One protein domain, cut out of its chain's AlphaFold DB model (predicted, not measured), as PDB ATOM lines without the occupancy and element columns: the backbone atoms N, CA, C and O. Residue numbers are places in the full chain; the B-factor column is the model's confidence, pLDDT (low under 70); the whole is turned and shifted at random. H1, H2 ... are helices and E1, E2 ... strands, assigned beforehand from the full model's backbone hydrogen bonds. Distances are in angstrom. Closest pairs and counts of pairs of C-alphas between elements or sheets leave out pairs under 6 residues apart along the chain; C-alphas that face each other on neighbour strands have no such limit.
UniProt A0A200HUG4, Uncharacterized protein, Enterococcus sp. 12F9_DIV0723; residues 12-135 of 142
ATOM      1  N   GLY A  12     174.821 127.626 157.431       81.31
ATOM      2  CA  GLY A  12     174.776 127.871 155.985       81.31
ATOM      3  C   GLY A  12     175.129 129.317 155.645       81.31
ATOM      4  O   GLY A  12     176.023 129.555 154.846       81.31
ATOM      5  N   ALA A  13     174.526 130.277 156.350       84.06
ATOM      6  CA  ALA A  13     174.828 131.695 156.170       84.06
ATOM      7  C   ALA A  13     176.291 132.047 156.505       84.06
ATOM      8  O   ALA A  13     176.873 132.918 155.863       84.06
ATOM      9  N   ALA A  14     176.890 131.369 157.492       86.56
ATOM     10  CA  ALA A  14     178.311 131.525 157.800       86.56
ATOM     11  C   ALA A  14     179.192 130.987 156.665       86.56
ATOM     12  O   ALA A  14     180.109 131.672 156.219       86.56
ATOM     13  N   ILE A  15     178.892 129.784 156.164       87.25
ATOM     14  CA  ILE A  15     179.616 129.182 155.037       87.25
ATOM     15  C   ILE A  15     179.524 130.078 153.803       87.25
ATOM     16  O   ILE A  15     180.562 130.383 153.229       87.25
ATOM     17  N   ASP A  16     178.327 130.548 153.441       89.06
ATOM     18  CA  ASP A  16     178.116 131.421 152.280       89.06
ATOM     19  C   ASP A  16     178.923 132.721 152.395       89.06
ATOM     20  O   ASP A  16     179.516 133.181 151.421       89.06
ATOM     21  N   TYR A  17     178.994 133.304 153.595       92.81
ATOM     22  CA  TYR A  17     179.781 134.512 153.827       92.81
ATOM     23  C   TYR A  17     181.287 134.266 153.688       92.81
ATOM     24  O   TYR A  17     181.979 135.051 153.039       92.81
ATOM     25  N   TYR A  18     181.802 133.197 154.301       95.94
ATOM     26  CA  TYR A  18     183.233 132.885 154.291       95.94
ATOM     27  C   TYR A  18     183.700 132.200 153.004       95.94
ATOM     28  O   TYR A  18     184.909 132.108 152.777       95.94
ATOM     29  N   TYR A  19     182.776 131.757 152.144       95.81
ATOM     30  CA  TYR A  19     183.074 131.014 150.921       95.81
ATOM     31  C   TYR A  19     184.100 131.724 150.032       95.81
ATOM     32  O   TYR A  19     185.059 131.079 149.602       95.81
ATOM     33  N   ASP A  20     183.939 133.039 149.854       96.31
ATOM     34  CA  ASP A  20     184.823 133.921 149.073       96.31
ATOM     35  C   ASP A  20     185.540 134.967 149.947       96.31
ATOM     36  O   ASP A  20     186.049 135.968 149.449       96.31
ATOM     37  N   LYS A  21     185.574 134.763 151.273       97.31
ATOM     38  CA  LYS A  21     186.223 135.679 152.230       97.31
ATOM     39  C   LYS A  21     187.219 134.947 153.133       97.31
ATOM     40  O   LYS A  21     187.010 134.865 154.347       97.31
ATOM     41  N   PRO A  22     188.309 134.409 152.561       97.88
ATOM     42  CA  PRO A  22     189.295 133.635 153.310       97.88
ATOM     43  C   PRO A  22     190.003 134.444 154.401       97.88
ATOM     44  O   PRO A  22     190.289 133.892 155.459       97.88
ATOM     45  N   VAL A  23     190.247 135.741 154.188       98.25
ATOM     46  CA  VAL A  23     190.855 136.615 155.208       98.25
ATOM     47  C   VAL A  23     189.954 136.714 156.438       98.25
ATOM     48  O   VAL A  23     190.378 136.368 157.537       98.25
ATOM     49  N   ALA A  24     188.676 137.051 156.238       97.31
ATOM     50  CA  ALA A  24     187.703 137.104 157.329       97.31
ATOM     51  C   ALA A  24     187.549 135.741 158.023       97.31
ATOM     52  O   ALA A  24     187.420 135.675 159.240       97.31
ATOM     53  N   PHE A  25     187.606 134.635 157.272       97.38
ATOM     54  CA  PHE A  25     187.591 133.298 157.862       97.38
ATOM     55  C   PHE A  25     188.799 133.067 158.782       97.38
ATOM     56  O   PHE A  25     188.639 132.562 159.893       97.38
ATOM     57  N   CYS A  26     190.006 133.431 158.346       97.81
ATOM     58  CA  CYS A  26     191.207 133.311 159.170       97.81
ATOM     59  C   CYS A  26     191.068 134.100 160.479       97.81
ATOM     60  O   CYS A  26     191.320 133.548 161.552       97.81
ATOM     61  N   GLU A  27     190.595 135.341 160.416       97.12
ATOM     62  CA  GLU A  27     190.466 136.202 161.593       97.12
ATOM     63  C   GLU A  27     189.353 135.735 162.542       97.12
ATOM     64  O   GLU A  27     189.586 135.517 163.736       97.12
ATOM     65  N   ASP A  28     188.148 135.536 162.011       95.38
ATOM     66  CA  ASP A  28     186.955 135.269 162.812       95.38
ATOM     67  C   ASP A  28     186.920 133.829 163.330       95.38
ATOM     68  O   ASP A  28     186.554 133.584 164.482       95.38
ATOM     69  N   ILE A  29     187.284 132.868 162.475       95.19
ATOM     70  CA  ILE A  29     187.110 131.438 162.746       95.19
ATOM     71  C   ILE A  29     188.378 130.815 163.311       95.19
ATOM     72  O   ILE A  29     188.290 130.003 164.235       95.19
ATOM     73  N   LEU A  30     189.548 131.159 162.761       96.62
ATOM     74  CA  LEU A  30     190.829 130.581 163.185       96.62
ATOM     75  C   LEU A  30     191.563 131.426 164.232       96.62
ATOM     76  O   LEU A  30     192.543 130.942 164.801       96.62
ATOM     77  N   HIS A  31     191.116 132.663 164.476       96.00
ATOM     78  CA  HIS A  31     191.827 133.645 165.301       96.00
ATOM     79  C   HIS A  31     193.269 133.874 164.822       96.00
ATOM     80  O   HIS A  31     194.195 134.076 165.611       96.00
ATOM     81  N   PHE A  32     193.449 133.817 163.504       94.75
ATOM     82  CA  PHE A  32     194.692 134.068 162.795       94.75
ATOM     83  C   PHE A  32     194.558 135.390 162.040       94.75
ATOM     84  O   PHE A  32     193.764 135.478 161.110       94.75
ATOM     85  N   VAL A  33     195.340 136.393 162.438       96.75
ATOM     86  CA  VAL A  33     195.442 137.675 161.729       96.75
ATOM     87  C   VAL A  33     196.561 137.550 160.692       96.75
ATOM     88  O   VAL A  33     197.717 137.410 161.108       96.75
ATOM     89  N   PRO A  34     196.252 137.521 159.383       96.50
ATOM     90  CA  PRO A  34     197.272 137.431 158.348       96.50
ATOM     91  C   PRO A  34     198.016 138.767 158.188       96.50
ATOM     92  O   PRO A  34     197.456 139.832 158.418       96.50
ATOM     93  N   ASP A  35     199.281 138.717 157.778       96.25
ATOM     94  CA  ASP A  35     199.995 139.905 157.294       96.25
ATOM     95  C   ASP A  35     199.439 140.338 155.924       96.25
ATOM     96  O   ASP A  35     198.924 139.502 155.183       96.25
ATOM     97  N   GLU A  36     199.654 141.593 155.514       96.25
ATOM     98  CA  GLU A  36     199.156 142.141 154.232       96.25
ATOM     99  C   GLU A  36     199.423 141.215 153.029       96.25
ATOM    100  O   GLU A  36     198.521 140.882 152.266       96.25
ATOM    101  N   TRP A  37     200.647 140.693 152.899       95.25
ATOM    102  CA  TRP A  37     200.990 139.790 151.794       95.25
ATOM    103  C   TRP A  37     200.282 138.424 151.886       95.25
ATOM    104  O   TRP A  37     200.093 137.754 150.874       95.25
ATOM    105  N   GLN A  38     199.933 137.970 153.092       97.38
ATOM    106  CA  GLN A  38     199.153 136.748 153.298       97.38
ATOM    107  C   GLN A  38     197.690 136.989 152.939       97.38
ATOM    108  O   GLN A  38     197.077 136.100 152.352       97.38
ATOM    109  N   GLU A  39     197.149 138.167 153.262       98.06
ATOM    110  CA  GLU A  39     195.809 138.578 152.840       98.06
ATOM    111  C   GLU A  39     195.693 138.587 151.316       98.06
ATOM    112  O   GLU A  39     194.770 137.972 150.780       98.06
ATOM    113  N   ASP A  40     196.666 139.187 150.625       97.69
ATOM    114  CA  ASP A  40     196.723 139.206 149.159       97.69
ATOM    115  C   ASP A  40     196.668 137.785 148.586       97.69
ATOM    116  O   ASP A  40     195.833 137.480 147.738       97.69
ATOM    117  N   VAL A  41     197.487 136.868 149.116       97.81
ATOM    118  CA  VAL A  41     197.497 135.472 148.654       97.81
ATOM    119  C   VAL A  41     196.186 134.752 148.969       97.81
ATOM    120  O   VAL A  41     195.716 133.957 148.156       97.81
ATOM    121  N   LEU A  42     195.593 134.978 150.143       98.38
ATOM    122  CA  LEU A  42     194.304 134.383 150.498       98.38
ATOM    123  C   LEU A  42     193.209 134.853 149.535       98.38
ATOM    124  O   LEU A  42     192.448 134.022 149.042       98.38
ATOM    125  N   ASN A  43     193.156 136.148 149.233       98.31
ATOM    126  CA  ASN A  43     192.203 136.711 148.281       98.31
ATOM    127  C   ASN A  43     192.447 136.177 146.859       98.31
ATOM    128  O   ASN A  43     191.501 135.717 146.216       98.31
ATOM    129  N   ASP A  44     193.706 136.096 146.417       98.25
ATOM    130  CA  ASP A  44     194.070 135.482 145.135       98.25
ATOM    131  C   ASP A  44     193.607 134.015 145.049       98.25
ATOM    132  O   ASP A  44     193.157 133.566 143.996       98.25
ATOM    133  N   LEU A  45     193.686 133.247 146.147       97.94
ATOM    134  CA  LEU A  45     193.207 131.857 146.204       97.94
ATOM    135  C   LEU A  45     191.677 131.736 146.104       97.94
ATOM    136  O   LEU A  45     191.181 130.662 145.749       97.94
ATOM    137  N   ALA A  46     190.927 132.785 146.447       97.31
ATOM    138  CA  ALA A  46     189.480 132.832 146.248       97.31
ATOM    139  C   ALA A  46     189.112 133.186 144.803       97.31
ATOM    140  O   ALA A  46     188.155 132.628 144.270       97.31
ATOM    141  N   GLU A  47     189.886 134.059 144.161       97.62
ATOM    142  CA  GLU A  47     189.579 134.574 142.826       97.62
ATOM    143  C   GLU A  47     190.134 133.698 141.693       97.62
ATOM    144  O   GLU A  47     189.461 133.475 140.681       97.62
ATOM    145  N   PHE A  48     191.350 133.168 141.846       97.94
ATOM    146  CA  PHE A  48     192.084 132.531 140.757       97.94
ATOM    147  C   PHE A  48     192.263 131.020 140.947       97.94
ATOM    148  O   PHE A  48     192.607 130.538 142.026       97.94
ATOM    149  N   PRO A  49     192.161 130.224 139.864       95.38
ATOM    150  CA  PRO A  49     192.360 128.775 139.931       95.38
ATOM    151  C   PRO A  49     193.828 128.364 140.134       95.38
ATOM    152  O   PRO A  49     194.104 127.202 140.438       95.38
ATOM    153  N   LYS A  50     194.782 129.275 139.893       97.06
ATOM    154  CA  LYS A  50     196.223 129.037 140.033       97.06
ATOM    155  C   LYS A  50     196.896 130.289 140.579       97.06
ATOM    156  O   LYS A  50     196.882 131.322 139.921       97.06
ATOM    157  N   VAL A  51     197.541 130.144 141.729       96.50
ATOM    158  CA  VAL A  51     198.264 131.217 142.416       96.50
ATOM    159  C   VAL A  51     199.706 130.771 142.627       96.50
ATOM    160  O   VAL A  51     199.965 129.608 142.936       96.50
ATOM    161  N   SER A  52     200.651 131.688 142.432       94.75
ATOM    162  CA  SER A  52     202.074 131.449 142.668       94.75
ATOM    163  C   SER A  52     202.643 132.565 143.524       94.75
ATOM    164  O   SER A  52     202.460 133.742 143.225       94.75
ATOM    165  N   VAL A  53     203.362 132.185 144.576       91.75
ATOM    166  CA  VAL A  53     203.917 133.112 145.565       91.75
ATOM    167  C   VAL A  53     205.422 132.921 145.621       91.75
ATOM    168  O   VAL A  53     205.921 131.794 145.682       91.75
ATOM    169  N   ARG A  54     206.179 134.022 145.610       86.75
ATOM    170  CA  ARG A  54     207.640 133.953 145.731       86.75
ATOM    171  C   ARG A  54     208.044 133.384 147.090       86.75
ATOM    172  O   ARG A  54     207.477 133.713 148.128       86.75
ATOM    173  N   SER A  55     209.077 132.545 147.102       75.12
ATOM    174  CA  SER A  55     209.563 131.925 148.332       75.12
ATOM    175  C   SER A  55     210.288 132.934 149.236       75.12
ATOM    176  O   SER A  55     211.313 133.478 148.838       75.12
ATOM    177  N   GLY A  56     209.825 133.104 150.478       80.69
ATOM    178  CA  GLY A  56     210.550 133.804 151.556       80.69
ATOM    179  C   GLY A  56     210.785 132.904 152.773       80.69
ATOM    180  O   GLY A  56     209.970 132.025 153.049       80.69
ATOM    181  N   GLN A  57     211.894 133.052 153.497       83.69
ATOM    182  CA  GLN A  57     212.185 132.240 154.689       83.69
ATOM    183  C   GLN A  57     211.710 132.953 155.958       83.69
ATOM    184  O   GLN A  57     211.950 134.140 156.120       83.69
ATOM    185  N   GLY A  58     211.036 132.227 156.857       84.88
ATOM    186  CA  GLY A  58     210.614 132.763 158.159       84.88
ATOM    187  C   GLY A  58     209.441 133.750 158.128       84.88
ATOM    188  O   GLY A  58     209.098 134.284 159.171       84.88
ATOM    189  N   VAL A  59     208.801 133.963 156.974       88.06
ATOM    190  CA  VAL A  59     207.735 134.973 156.807       88.06
ATOM    191  C   VAL A  59     206.333 134.496 157.200       88.06
ATOM    192  O   VAL A  59     205.389 135.248 157.071       88.06
ATOM    193  N   GLY A  60     206.162 133.245 157.646       91.06
ATOM    194  CA  GLY A  60     204.838 132.721 158.037       91.06
ATOM    195  C   GLY A  60     204.065 131.964 156.948       91.06
ATOM    196  O   GLY A  60     202.872 131.723 157.097       91.06
ATOM    197  N   LYS A  61     204.721 131.516 155.868       94.06
ATOM    198  CA  LYS A  61     204.079 130.746 154.773       94.06
ATOM    199  C   LYS A  61     203.308 129.514 155.248       94.06
ATOM    200  O   LYS A  61     202.225 129.248 154.754       94.06
ATOM    201  N   THR A  62     203.842 128.789 156.227       95.38
ATOM    202  CA  THR A  62     203.178 127.594 156.759       95.38
ATOM    203  C   THR A  62     201.854 127.933 157.448       95.38
ATOM    204  O   THR A  62     200.901 127.169 157.340       95.38
ATOM    205  N   ALA A  63     201.774 129.078 158.137       96.75
ATOM    206  CA  ALA A  63     200.532 129.527 158.767       96.75
ATOM    207  C   ALA A  63     199.484 129.895 157.706       96.75
ATOM    208  O   ALA A  63     198.341 129.461 157.805       96.75
ATOM    209  N   LEU A  64     199.910 130.587 156.643       97.38
ATOM    210  CA  LEU A  64     199.085 130.863 155.465       97.38
ATOM    211  C   LEU A  64     198.563 129.571 154.808       97.38
ATOM    212  O   LEU A  64     197.361 129.434 154.594       97.38
ATOM    213  N   GLU A  65     199.439 128.597 154.533       97.44
ATOM    214  CA  GLU A  65     199.056 127.294 153.965       97.44
ATOM    215  C   GLU A  65     198.065 126.548 154.872       97.44
ATOM    216  O   GLU A  65     197.086 125.974 154.390       97.44
ATOM    217  N   ALA A  66     198.282 126.573 156.189       98.19
ATOM    218  CA  ALA A  66     197.386 125.955 157.157       98.19
ATOM    219  C   ALA A  66     196.000 126.621 157.178       98.19
ATOM    220  O   ALA A  66     194.988 125.918 157.149       98.19
ATOM    221  N   GLY A  67     195.954 127.957 157.179       98.25
ATOM    222  CA  GLY A  67     194.714 128.729 157.092       98.25
ATOM    223  C   GLY A  67     193.943 128.425 155.808       98.25
ATOM    224  O   GLY A  67     192.757 128.103 155.866       98.25
ATOM    225  N   ALA A  68     194.638 128.396 154.667       98.38
ATOM    226  CA  ALA A  68     194.050 128.050 153.377       98.38
ATOM    227  C   ALA A  68     193.463 126.627 153.359       98.38
ATOM    228  O   ALA A  68     192.345 126.433 152.881       98.38
ATOM    229  N   ILE A  69     194.163 125.630 153.923       98.50
ATOM    230  CA  ILE A  69     193.646 124.254 154.045       98.50
ATOM    231  C   ILE A  69     192.347 124.232 154.859       98.50
ATOM    232  O   ILE A  69     191.368 123.614 154.436       98.50
ATOM    233  N   LEU A  70     192.333 124.883 156.025       98.44
ATOM    234  CA  LEU A  70     191.183 124.879 156.931       98.44
ATOM    235  C   LEU A  70     189.983 125.618 156.336       98.44
ATOM    236  O   LEU A  70     188.865 125.102 156.390       98.44
ATOM    237  N   TRP A  71     190.214 126.772 155.711       98.38
ATOM    238  CA  TRP A  71     189.191 127.520 154.983       98.38
ATOM    239  C   TRP A  71     188.578 126.683 153.864       98.38
ATOM    240  O   TRP A  71     187.356 126.523 153.803       98.38
ATOM    241  N   PHE A  72     189.422 126.081 153.023       97.75
ATOM    242  CA  PHE A  72     188.954 125.328 151.869       97.75
ATOM    243  C   PHE A  72     188.153 124.093 152.296       97.75
ATOM    244  O   PHE A  72     187.088 123.829 151.744       97.75
ATOM    245  N   LEU A  73     188.623 123.358 153.311       97.31
ATOM    246  CA  LEU A  73     187.878 122.225 153.858       97.31
ATOM    247  C   LEU A  73     186.571 122.640 154.523       97.31
ATOM    248  O   LEU A  73     185.629 121.868 154.482       97.31
ATOM    249  N   THR A  74     186.488 123.810 155.143       95.88
ATOM    250  CA  THR A  74     185.268 124.199 155.861       95.88
ATOM    251  C   THR A  74     184.205 124.731 154.911       95.88
ATOM    252  O   THR A  74     183.032 124.392 155.044       95.88
ATOM    253  N   CYS A  75     184.611 125.534 153.927       95.50
ATOM    254  CA  CYS A  75     183.665 126.273 153.098       95.50
ATOM    255  C   CYS A  75     183.271 125.533 151.813       95.50
ATOM    256  O   CYS A  75     182.297 125.912 151.176       95.50
ATOM    257  N   ARG A  76     184.004 124.483 151.406       94.38
ATOM    258  CA  ARG A  76     183.748 123.757 150.153       94.38
ATOM    259  C   ARG A  76     183.351 122.305 150.441       94.38
ATOM    260  O   ARG A  76     184.214 121.499 150.799       94.38
ATOM    261  N   PRO A  77     182.063 121.945 150.273       92.31
ATOM    262  CA  PRO A  77     181.589 120.582 150.474       92.31
ATOM    263  C   PRO A  77     182.368 119.552 149.660       92.31
ATOM    264  O   PRO A  77     182.627 119.745 148.472       92.31
ATOM    265  N   TYR A  78     182.722 118.439 150.304       95.75
ATOM    266  CA  TYR A  78     183.455 117.322 149.693       95.75
ATOM    267  C   TYR A  78     184.818 117.703 149.089       95.75
ATOM    268  O   TYR A  78     185.327 117.019 148.195       95.75
ATOM    269  N   ALA A  79     185.429 118.786 149.577       96.06
ATOM    270  CA  ALA A  79     186.730 119.226 149.107       96.06
ATOM    271  C   ALA A  79     187.839 118.205 149.394       96.06
ATOM    272  O   ALA A  79     187.884 117.565 150.451       96.06
ATOM    273  N   LYS A  80     188.787 118.110 148.458       97.75
ATOM    274  CA  LYS A  80     190.005 117.307 148.591       97.75
ATOM    275  C   LYS A  80     191.224 118.193 148.405       97.75
ATOM    276  O   LYS A  80     191.471 118.674 147.304       97.75
ATOM    277  N   VAL A  81     191.995 118.372 149.469       97.94
ATOM    278  CA  VAL A  81     193.209 119.190 149.462       97.94
ATOM    279  C   VAL A  81     194.432 118.281 149.521       97.94
ATOM    280  O   VAL A  81     194.573 117.446 150.416       97.94
ATOM    281  N   ILE A  82     195.329 118.410 148.548       97.19
ATOM    282  CA  ILE A  82     196.562 117.623 148.498       97.19
ATOM    283  C   ILE A  82     197.734 118.564 148.734       97.19
ATOM    284  O   ILE A  82     198.010 119.424 147.907       97.19
ATOM    285  N   ALA A  83     198.423 118.382 149.856       96.25
ATOM    286  CA  ALA A  83     199.641 119.121 150.149       96.25
ATOM    287  C   ALA A  83     200.855 118.316 149.686       96.25
ATOM    288  O   ALA A  83     200.990 117.132 150.022       96.25
ATOM    289  N   THR A  84     201.743 118.963 148.933       94.69
ATOM    290  CA  THR A  84     202.949 118.336 148.390       94.69
ATOM    291  C   THR A  84     204.207 119.043 148.846       94.69
ATOM    292  O   THR A  84     204.261 120.267 148.872       94.69
ATOM    293  N   ALA A  85     205.243 118.268 149.149       91.38
ATOM    294  CA  ALA A  85     206.577 118.778 149.429       91.38
ATOM    295  C   ALA A  85     207.633 117.753 148.982       91.38
ATOM    296  O   ALA A  85     207.293 116.582 148.752       91.38
ATOM    297  N   PRO A  86     208.916 118.154 148.914       89.56
ATOM    298  CA  PRO A  86     210.014 117.228 148.650       89.56
ATOM    299  C   PRO A  86     210.086 116.071 149.654       89.56
ATOM    300  O   PRO A  86     210.449 114.955 149.291       89.56
ATOM    301  N   THR A  87     209.725 116.312 150.920       90.62
ATOM    302  CA  THR A  87     209.795 115.297 151.982       90.62
ATOM    303  C   THR A  87     208.503 115.214 152.794       90.62
ATOM    304  O   THR A  87     207.894 116.234 153.113       90.62
ATOM    305  N   MET A  88     208.115 114.002 153.224       92.00
ATOM    306  CA  MET A  88     206.992 113.840 154.168       92.00
ATOM    307  C   MET A  88     207.251 114.543 155.495       92.00
ATOM    308  O   MET A  88     206.308 114.990 156.134       92.00
ATOM    309  N   LYS A  89     208.520 114.651 155.907       91.12
ATOM    310  CA  LYS A  89     208.901 115.319 157.150       91.12
ATOM    311  C   LYS A  89     208.472 116.787 157.149       91.12
ATOM    312  O   LYS A  89     207.887 117.242 158.119       91.12
ATOM    313  N   GLN A  90     208.690 117.507 156.044       90.31
ATOM    314  CA  GLN A  90     208.209 118.888 155.900       90.31
ATOM    315  C   GLN A  90     206.682 118.977 155.996       90.31
ATOM    316  O   GLN A  90     206.156 119.903 156.602       90.31
ATOM    317  N   LEU A  91     205.960 118.002 155.446       94.19
ATOM    318  CA  LEU A  91     204.502 118.002 155.519       94.19
ATOM    319  C   LEU A  91     204.010 117.697 156.934       94.19
ATOM    320  O   LEU A  91     203.188 118.440 157.451       94.19
ATOM    321  N   TYR A  92     204.507 116.639 157.570       94.75
ATOM    322  CA  TYR A  92     203.995 116.186 158.862       94.75
ATOM    323  C   TYR A  92     204.495 117.004 160.049       94.75
ATOM    324  O   TYR A  92     203.687 117.393 160.892       94.75
ATOM    325  N   ASP A  93     205.791 117.301 160.100       94.25
ATOM    326  CA  ASP A  93     206.396 117.963 161.259       94.25
ATOM    327  C   ASP A  93     206.208 119.485 161.218       94.25
ATOM    328  O   ASP A  93     206.298 120.131 162.259       94.25
ATOM    329  N   VAL A  94     205.963 120.062 160.033       95.38
ATOM    330  CA  VAL A  94     205.813 121.516 159.861       95.38
ATOM    331  C   VAL A  94     204.375 121.870 159.496       95.38
ATOM    332  O   VAL A  94     203.659 122.415 160.330       95.38
ATOM    333  N   LEU A  95     203.909 121.525 158.290       96.94
ATOM    334  CA  LEU A  95     202.581 121.952 157.829       96.94
ATOM    335  C   LEU A  95     201.436 121.355 158.662       96.94
ATOM    336  O   LEU A  95     200.564 122.081 159.125       96.94
ATOM    337  N   TRP A  96     201.436 120.046 158.907       97.69
ATOM    338  CA  TRP A  96     200.377 119.383 159.677       97.69
ATOM    339  C   TRP A  96     200.362 119.814 161.140       97.69
ATOM    340  O   TRP A  96     199.281 119.924 161.719       97.69
ATOM    341  N   ALA A  97     201.532 120.062 161.731       97.06
ATOM    342  CA  ALA A  97     201.638 120.617 163.074       97.06
ATOM    343  C   ALA A  97     201.030 122.029 163.143       97.06
ATOM    344  O   ALA A  97     200.268 122.322 164.064       97.06
ATOM    345  N   GLU A  98     201.285 122.868 162.135       97.75
ATOM    346  CA  GLU A  98     200.705 124.210 162.041       97.75
ATOM    347  C   GLU A  98     199.181 124.154 161.832       97.75
ATOM    348  O   GLU A  98     198.441 124.866 162.506       97.75
ATOM    349  N   VAL A  99     198.680 123.236 160.995       98.50
ATOM    350  CA  VAL A  99     197.231 122.994 160.852       98.50
ATOM    351  C   VAL A  99     196.599 122.592 162.186       98.50
ATOM    352  O   VAL A  99     195.541 123.106 162.538       98.50
ATOM    353  N   ALA A 100     197.240 121.704 162.956       98.31
ATOM    354  CA  ALA A 100     196.737 121.303 164.270       98.31
ATOM    355  C   ALA A 100     196.662 122.488 165.241       98.31
ATOM    356  O   ALA A 100     195.684 122.619 165.975       98.31
ATOM    357  N   LYS A 101     197.687 123.347 165.247       97.81
ATOM    358  CA  LYS A 101     197.750 124.547 166.088       97.81
ATOM    359  C   LYS A 101     196.558 125.470 165.826       97.81
ATOM    360  O   LYS A 101     195.876 125.835 166.780       97.81
ATOM    361  N   TRP A 102     196.289 125.811 164.565       98.25
ATOM    362  CA  TRP A 102     195.189 126.718 164.220       98.25
ATOM    363  C   TRP A 102     193.820 126.071 164.422       98.25
ATOM    364  O   TRP A 102     192.942 126.677 165.029       98.25
ATOM    365  N   LEU A 103     193.650 124.803 164.034       98.31
ATOM    366  CA  LEU A 103     192.387 124.092 164.231       98.31
ATOM    367  C   LEU A 103     192.008 123.971 165.716       98.31
ATOM    368  O   LEU A 103     190.849 124.175 166.071       98.31
ATOM    369  N   ASN A 104     192.967 123.675 166.597       97.56
ATOM    370  CA  ASN A 104     192.696 123.477 168.025       97.56
ATOM    371  C   ASN A 104     192.205 124.730 168.753       97.56
ATOM    372  O   ASN A 104     191.549 124.587 169.786       97.56
ATOM    373  N   ASN A 105     192.525 125.911 168.227       93.88
ATOM    374  CA  ASN A 105     192.114 127.198 168.781       93.88
ATOM    375  C   ASN A 105     190.924 127.814 168.029       93.88
ATOM    376  O   ASN A 105     190.498 128.906 168.380       93.88
ATOM    377  N   SER A 106     190.401 127.131 167.009       95.75
ATOM    378  CA  SER A 106     189.356 127.654 166.127       95.75
ATOM    379  C   SER A 106     187.940 127.308 166.590       95.75
ATOM    380  O   SER A 106     187.719 126.338 167.322       95.75
ATOM    381  N   LEU A 107     186.958 128.025 166.045       94.50
ATOM    382  CA  LEU A 107     185.530 127.740 166.242       94.50
ATOM    383  C   LEU A 107     185.039 126.484 165.494       94.50
ATOM    384  O   LEU A 107     183.908 126.048 165.691       94.50
ATOM    385  N   ILE A 108     185.881 125.887 164.645       94.31
ATOM    386  CA  ILE A 108     185.551 124.727 163.795       94.31
ATOM    387  C   ILE A 108     186.253 123.440 164.234       94.31
ATOM    388  O   ILE A 108     186.231 122.443 163.508       94.31
ATOM    389  N   LYS A 109     186.876 123.444 165.417       95.75
ATOM    390  CA  LYS A 109     187.622 122.306 165.967       95.75
ATOM    391  C   LYS A 109     186.848 120.988 165.913       95.75
ATOM    392  O   LYS A 109     187.436 119.954 165.616       95.75
ATOM    393  N   ASP A 110     185.546 121.029 166.179       94.69
ATOM    394  CA  ASP A 110     184.704 119.831 166.234       94.69
ATOM    395  C   ASP A 110     184.139 119.418 164.861       94.69
ATOM    396  O   ASP A 110     183.638 118.302 164.716       94.69
ATOM    397  N   LEU A 111     184.252 120.273 163.835       94.75
ATOM    398  CA  LEU A 111     183.862 119.939 162.458       94.75
ATOM    399  C   LEU A 111     184.925 119.084 161.765       94.75
ATOM    400  O   LEU A 111     184.605 118.177 160.995       94.75
ATOM    401  N   LEU A 112     186.201 119.367 162.031       97.12
ATOM    402  CA  LEU A 112     187.326 118.707 161.379       97.12
ATOM    403  C   LEU A 112     188.096 117.832 162.363       97.12
ATOM    404  O   LEU A 112     188.535 118.267 163.421       97.12
ATOM    405  N   LYS A 113     188.370 116.592 161.966       98.00
ATOM    406  CA  LYS A 113     189.256 115.702 162.705       98.00
ATOM    407  C   LYS A 113     190.662 115.748 162.129       98.00
ATOM    408  O   LYS A 113     190.897 115.345 160.989       98.00
ATOM    409  N   TRP A 114     191.608 116.188 162.951       98.25
ATOM    410  CA  TRP A 114     193.031 116.129 162.641       98.25
ATOM    411  C   TRP A 114     193.645 114.789 163.055       98.25
ATOM    412  O   TRP A 114     193.362 114.235 164.117       98.25
ATOM    413  N   THR A 115     194.525 114.272 162.206       96.56
ATOM    414  CA  THR A 115     195.377 113.108 162.455       96.56
ATOM    415  C   THR A 115     196.758 113.380 161.872       96.56
ATOM    416  O   THR A 115     196.910 114.259 161.026       96.56
ATOM    417  N   LYS A 116     197.756 112.565 162.231       91.38
ATOM    418  CA  LYS A 116     199.118 112.708 161.688       91.38
ATOM    419  C   LYS A 116     199.191 112.662 160.160       91.38
ATOM    420  O   LYS A 116     200.121 113.216 159.601       91.38
ATOM    421  N   THR A 117     198.261 111.980 159.492       92.31
ATOM    422  CA  THR A 117     198.327 111.740 158.042       92.31
ATOM    423  C   THR A 117     197.248 112.473 157.251       92.31
ATOM    424  O   THR A 117     197.344 112.568 156.027       92.31
ATOM    425  N   LYS A 118     196.208 112.974 157.928       95.56
ATOM    426  CA  LYS A 118     194.995 113.488 157.288       95.56
ATOM    427  C   LYS A 118     194.257 114.487 158.176       95.56
ATOM    428  O   LYS A 118     194.246 114.324 159.393       95.56
ATOM    429  N   VAL A 119     193.587 115.455 157.566       98.38
ATOM    430  CA  VAL A 119     192.551 116.282 158.208       98.38
ATOM    431  C   VAL A 119     191.259 116.056 157.443       98.38
ATOM    432  O   VAL A 119     191.304 116.023 156.218       98.38
ATOM    433  N   TYR A 120     190.130 115.823 158.102       98.31
ATOM    434  CA  TYR A 120     188.896 115.474 157.393       98.31
ATOM    435  C   TYR A 120     187.634 115.934 158.107       98.31
ATOM    436  O   TYR A 120     187.638 116.079 159.326       98.31
ATOM    437  N   MET A 121     186.554 116.108 157.344       97.56
ATOM    438  CA  MET A 121     185.236 116.418 157.894       97.56
ATOM    439  C   MET A 121     184.704 115.238 158.706       97.56
ATOM    440  O   MET A 121     184.679 114.097 158.227       97.56
ATOM    441  N   VAL A 122     184.278 115.493 159.942       95.88
ATOM    442  CA  VAL A 122     183.660 114.470 160.791       95.88
ATOM    443  C   VAL A 122     182.416 113.922 160.086       95.88
ATOM    444  O   VAL A 122     181.548 114.669 159.654       95.88
ATOM    445  N   GLY A 123     182.348 112.598 159.938       95.12
ATOM    446  CA  GLY A 123     181.270 111.912 159.219       95.12
ATOM    447  C   GLY A 123     181.548 111.623 157.737       95.12
ATOM    448  O   GLY A 123     180.907 110.730 157.195       95.12
ATOM    449  N   ASP A 124     182.536 112.268 157.101       94.38
ATOM    450  CA  ASP A 124     182.874 112.023 155.686       94.38
ATOM    451  C   ASP A 124     184.390 111.992 155.428       94.38
ATOM    452  O   ASP A 124     184.968 112.746 154.638       94.38
ATOM    453  N   SER A 125     185.068 111.074 156.120       93.44
ATOM    454  CA  SER A 125     186.526 110.969 156.025       93.44
ATOM    455  C   SER A 125     187.026 110.474 154.665       93.44
ATOM    456  O   SER A 125     188.194 110.687 154.338       93.44
ATOM    457  N   GLU A 126     186.188 109.823 153.856       93.56
ATOM    458  CA  GLU A 126     186.580 109.256 152.561       93.56
ATOM    459  C   GLU A 126     186.475 110.256 151.410       93.56
ATOM    460  O   GLU A 126     187.229 110.137 150.440       93.56
ATOM    461  N   ARG A 127     185.577 111.245 151.496       94.94
ATOM    462  CA  ARG A 127     185.323 112.178 150.389       94.94
ATOM    463  C   ARG A 127     185.774 113.597 150.688       94.94
ATOM    464  O   ARG A 127     186.088 114.297 149.731       94.94
ATOM    465  N   TRP A 128     185.891 113.978 151.961       97.69
ATOM    466  CA  TRP A 128     186.144 115.360 152.363       97.69
ATOM    467  C   TRP A 128     187.371 115.490 153.274       97.69
ATOM    468  O   TRP A 128     187.309 115.223 154.479       97.69
ATOM    469  N   PHE A 129     188.522 115.858 152.701       98.31
ATOM    470  CA  PHE A 129     189.788 115.806 153.433       98.31
ATOM    471  C   PHE A 129     190.971 116.569 152.839       98.31
ATOM    472  O   PHE A 129     191.060 116.781 151.636       98.31
ATOM    473  N   ALA A 130     191.963 116.847 153.684       98.38
ATOM    474  CA  ALA A 130     193.328 117.176 153.307       98.38
ATOM    475  C   ALA A 130     194.289 116.012 153.606       98.38
ATOM    476  O   ALA A 130     194.184 115.373 154.656       98.38
ATOM    477  N   THR A 131     195.243 115.731 152.714       97.62
ATOM    478  CA  THR A 131     196.296 114.713 152.916       97.62
ATOM    479  C   THR A 131     197.643 115.175 152.371       97.62
ATOM    480  O   THR A 131     197.719 115.914 151.391       97.62
ATOM    481  N   ALA A 132     198.714 114.673 152.981       95.00
ATOM    482  CA  ALA A 132     200.080 114.864 152.516       95.00
ATOM    483  C   ALA A 132     200.459 113.837 151.431       95.00
ATOM    484  O   ALA A 132     200.089 112.654 151.509       95.00
ATOM    485  N   ARG A 133     201.226 114.279 150.432       91.69
ATOM    486  CA  ARG A 133     201.848 113.442 149.397       91.69
ATOM    487  C   ARG A 133     203.266 113.933 149.109       91.69
ATOM    488  O   ARG A 133     203.487 115.129 148.966       91.69
ATOM    489  N   THR A 134     204.233 113.030 148.968       85.75
ATOM    490  CA  THR A 134     205.541 113.410 148.417       85.75
ATOM    491  C   THR A 134     205.469 113.547 146.908       85.75
ATOM    492  O   THR A 134     204.896 112.696 146.225       85.75
ATOM    493  N   ALA A 135     206.149 114.555 146.375       71.62
ATOM    494  CA  ALA A 135     206.498 114.602 144.961       71.62
ATOM    495  C   ALA A 135     207.758 113.746 144.728       71.62
ATOM    496  O   ALA A 135     208.840 114.258 144.477       71.62
TER     497      ALA A 135
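AT A GLANCE: This is residues 12 to 135 of the 142 residues of an uncharacterized protein of Enterococcus sp. 12F9_DIV0723 (UniProt A0A200HUG4). A sheet of four strands has helices H4 and H5 over one face and the other face bare; H2 and H3 pack on H4 on its side away from the sheet, and H1 meets its last residues. The printed part has 124 residues with five named helices and four named strands, in the order H1 H2 H3 H4 E1 H5 E2 E3 E4. The mixed sheet runs E1 E4 E3 E2; the class is mixed, helices and strands. The whole is compact, radius of gyration of the C-alphas 13.5 A, spanning 37 by 32 by 27 A.

IN THESE COORDINATES: Find C-alpha 12 at (174.776, 127.871, 155.985), where H1 begins; it runs to residue 18. H2, residues 22 to 30, and H3, residues 36 to 47, follow. H4, residues 61 to 75, measures 21.0 A; E1, residues 80 to 85, 16.7 A; H5, residues 88 to 104, 22.1 A. E2 is residues 112 to 114, E3 118 to 121, and E4 129 to 134, ending at C-alpha 134 (205.541, 113.410, 148.417).

HOW THE PARTS SIT: Begin at the hub, H4, touching four helices, among them H2, about perpendicular at 87 degrees (C-alphas of Cys 26 and Gly 67 closest, 6.1 A), and H5, at a steep tilt of 60 degrees (Ala 66 and Val 99, 4.7 A). H4 and H5 make two layers with the sheet, on the same face, at heights of 9.9 A and 8.7 A. E1, H5, E2 form a split strand-helix-strand unit, E4 and E3 between its strands, with a right-handed crossover. E1 and E4 are parallel, N 81 to O 129 2.8 A. E2 E3 E4 form a meander, each the antiparallel neighbour of the one before: N 113 to O 120 is 2.8 A, N 130 to O 119 2.7 A. In H1 to H4 every O i to N i+4 pair is within hydrogen-bond range, in H5 11 of 13.

THE WHOLE: The C-alphas farthest apart, Ala 13 and Thr 87, stand 38.8 A apart. The printed part has no cut; H3 to H4 is a long link. The mean pLDDT of the printed part, the model's own confidence, is 94.7, and no printed residue has a pLDDT under 70.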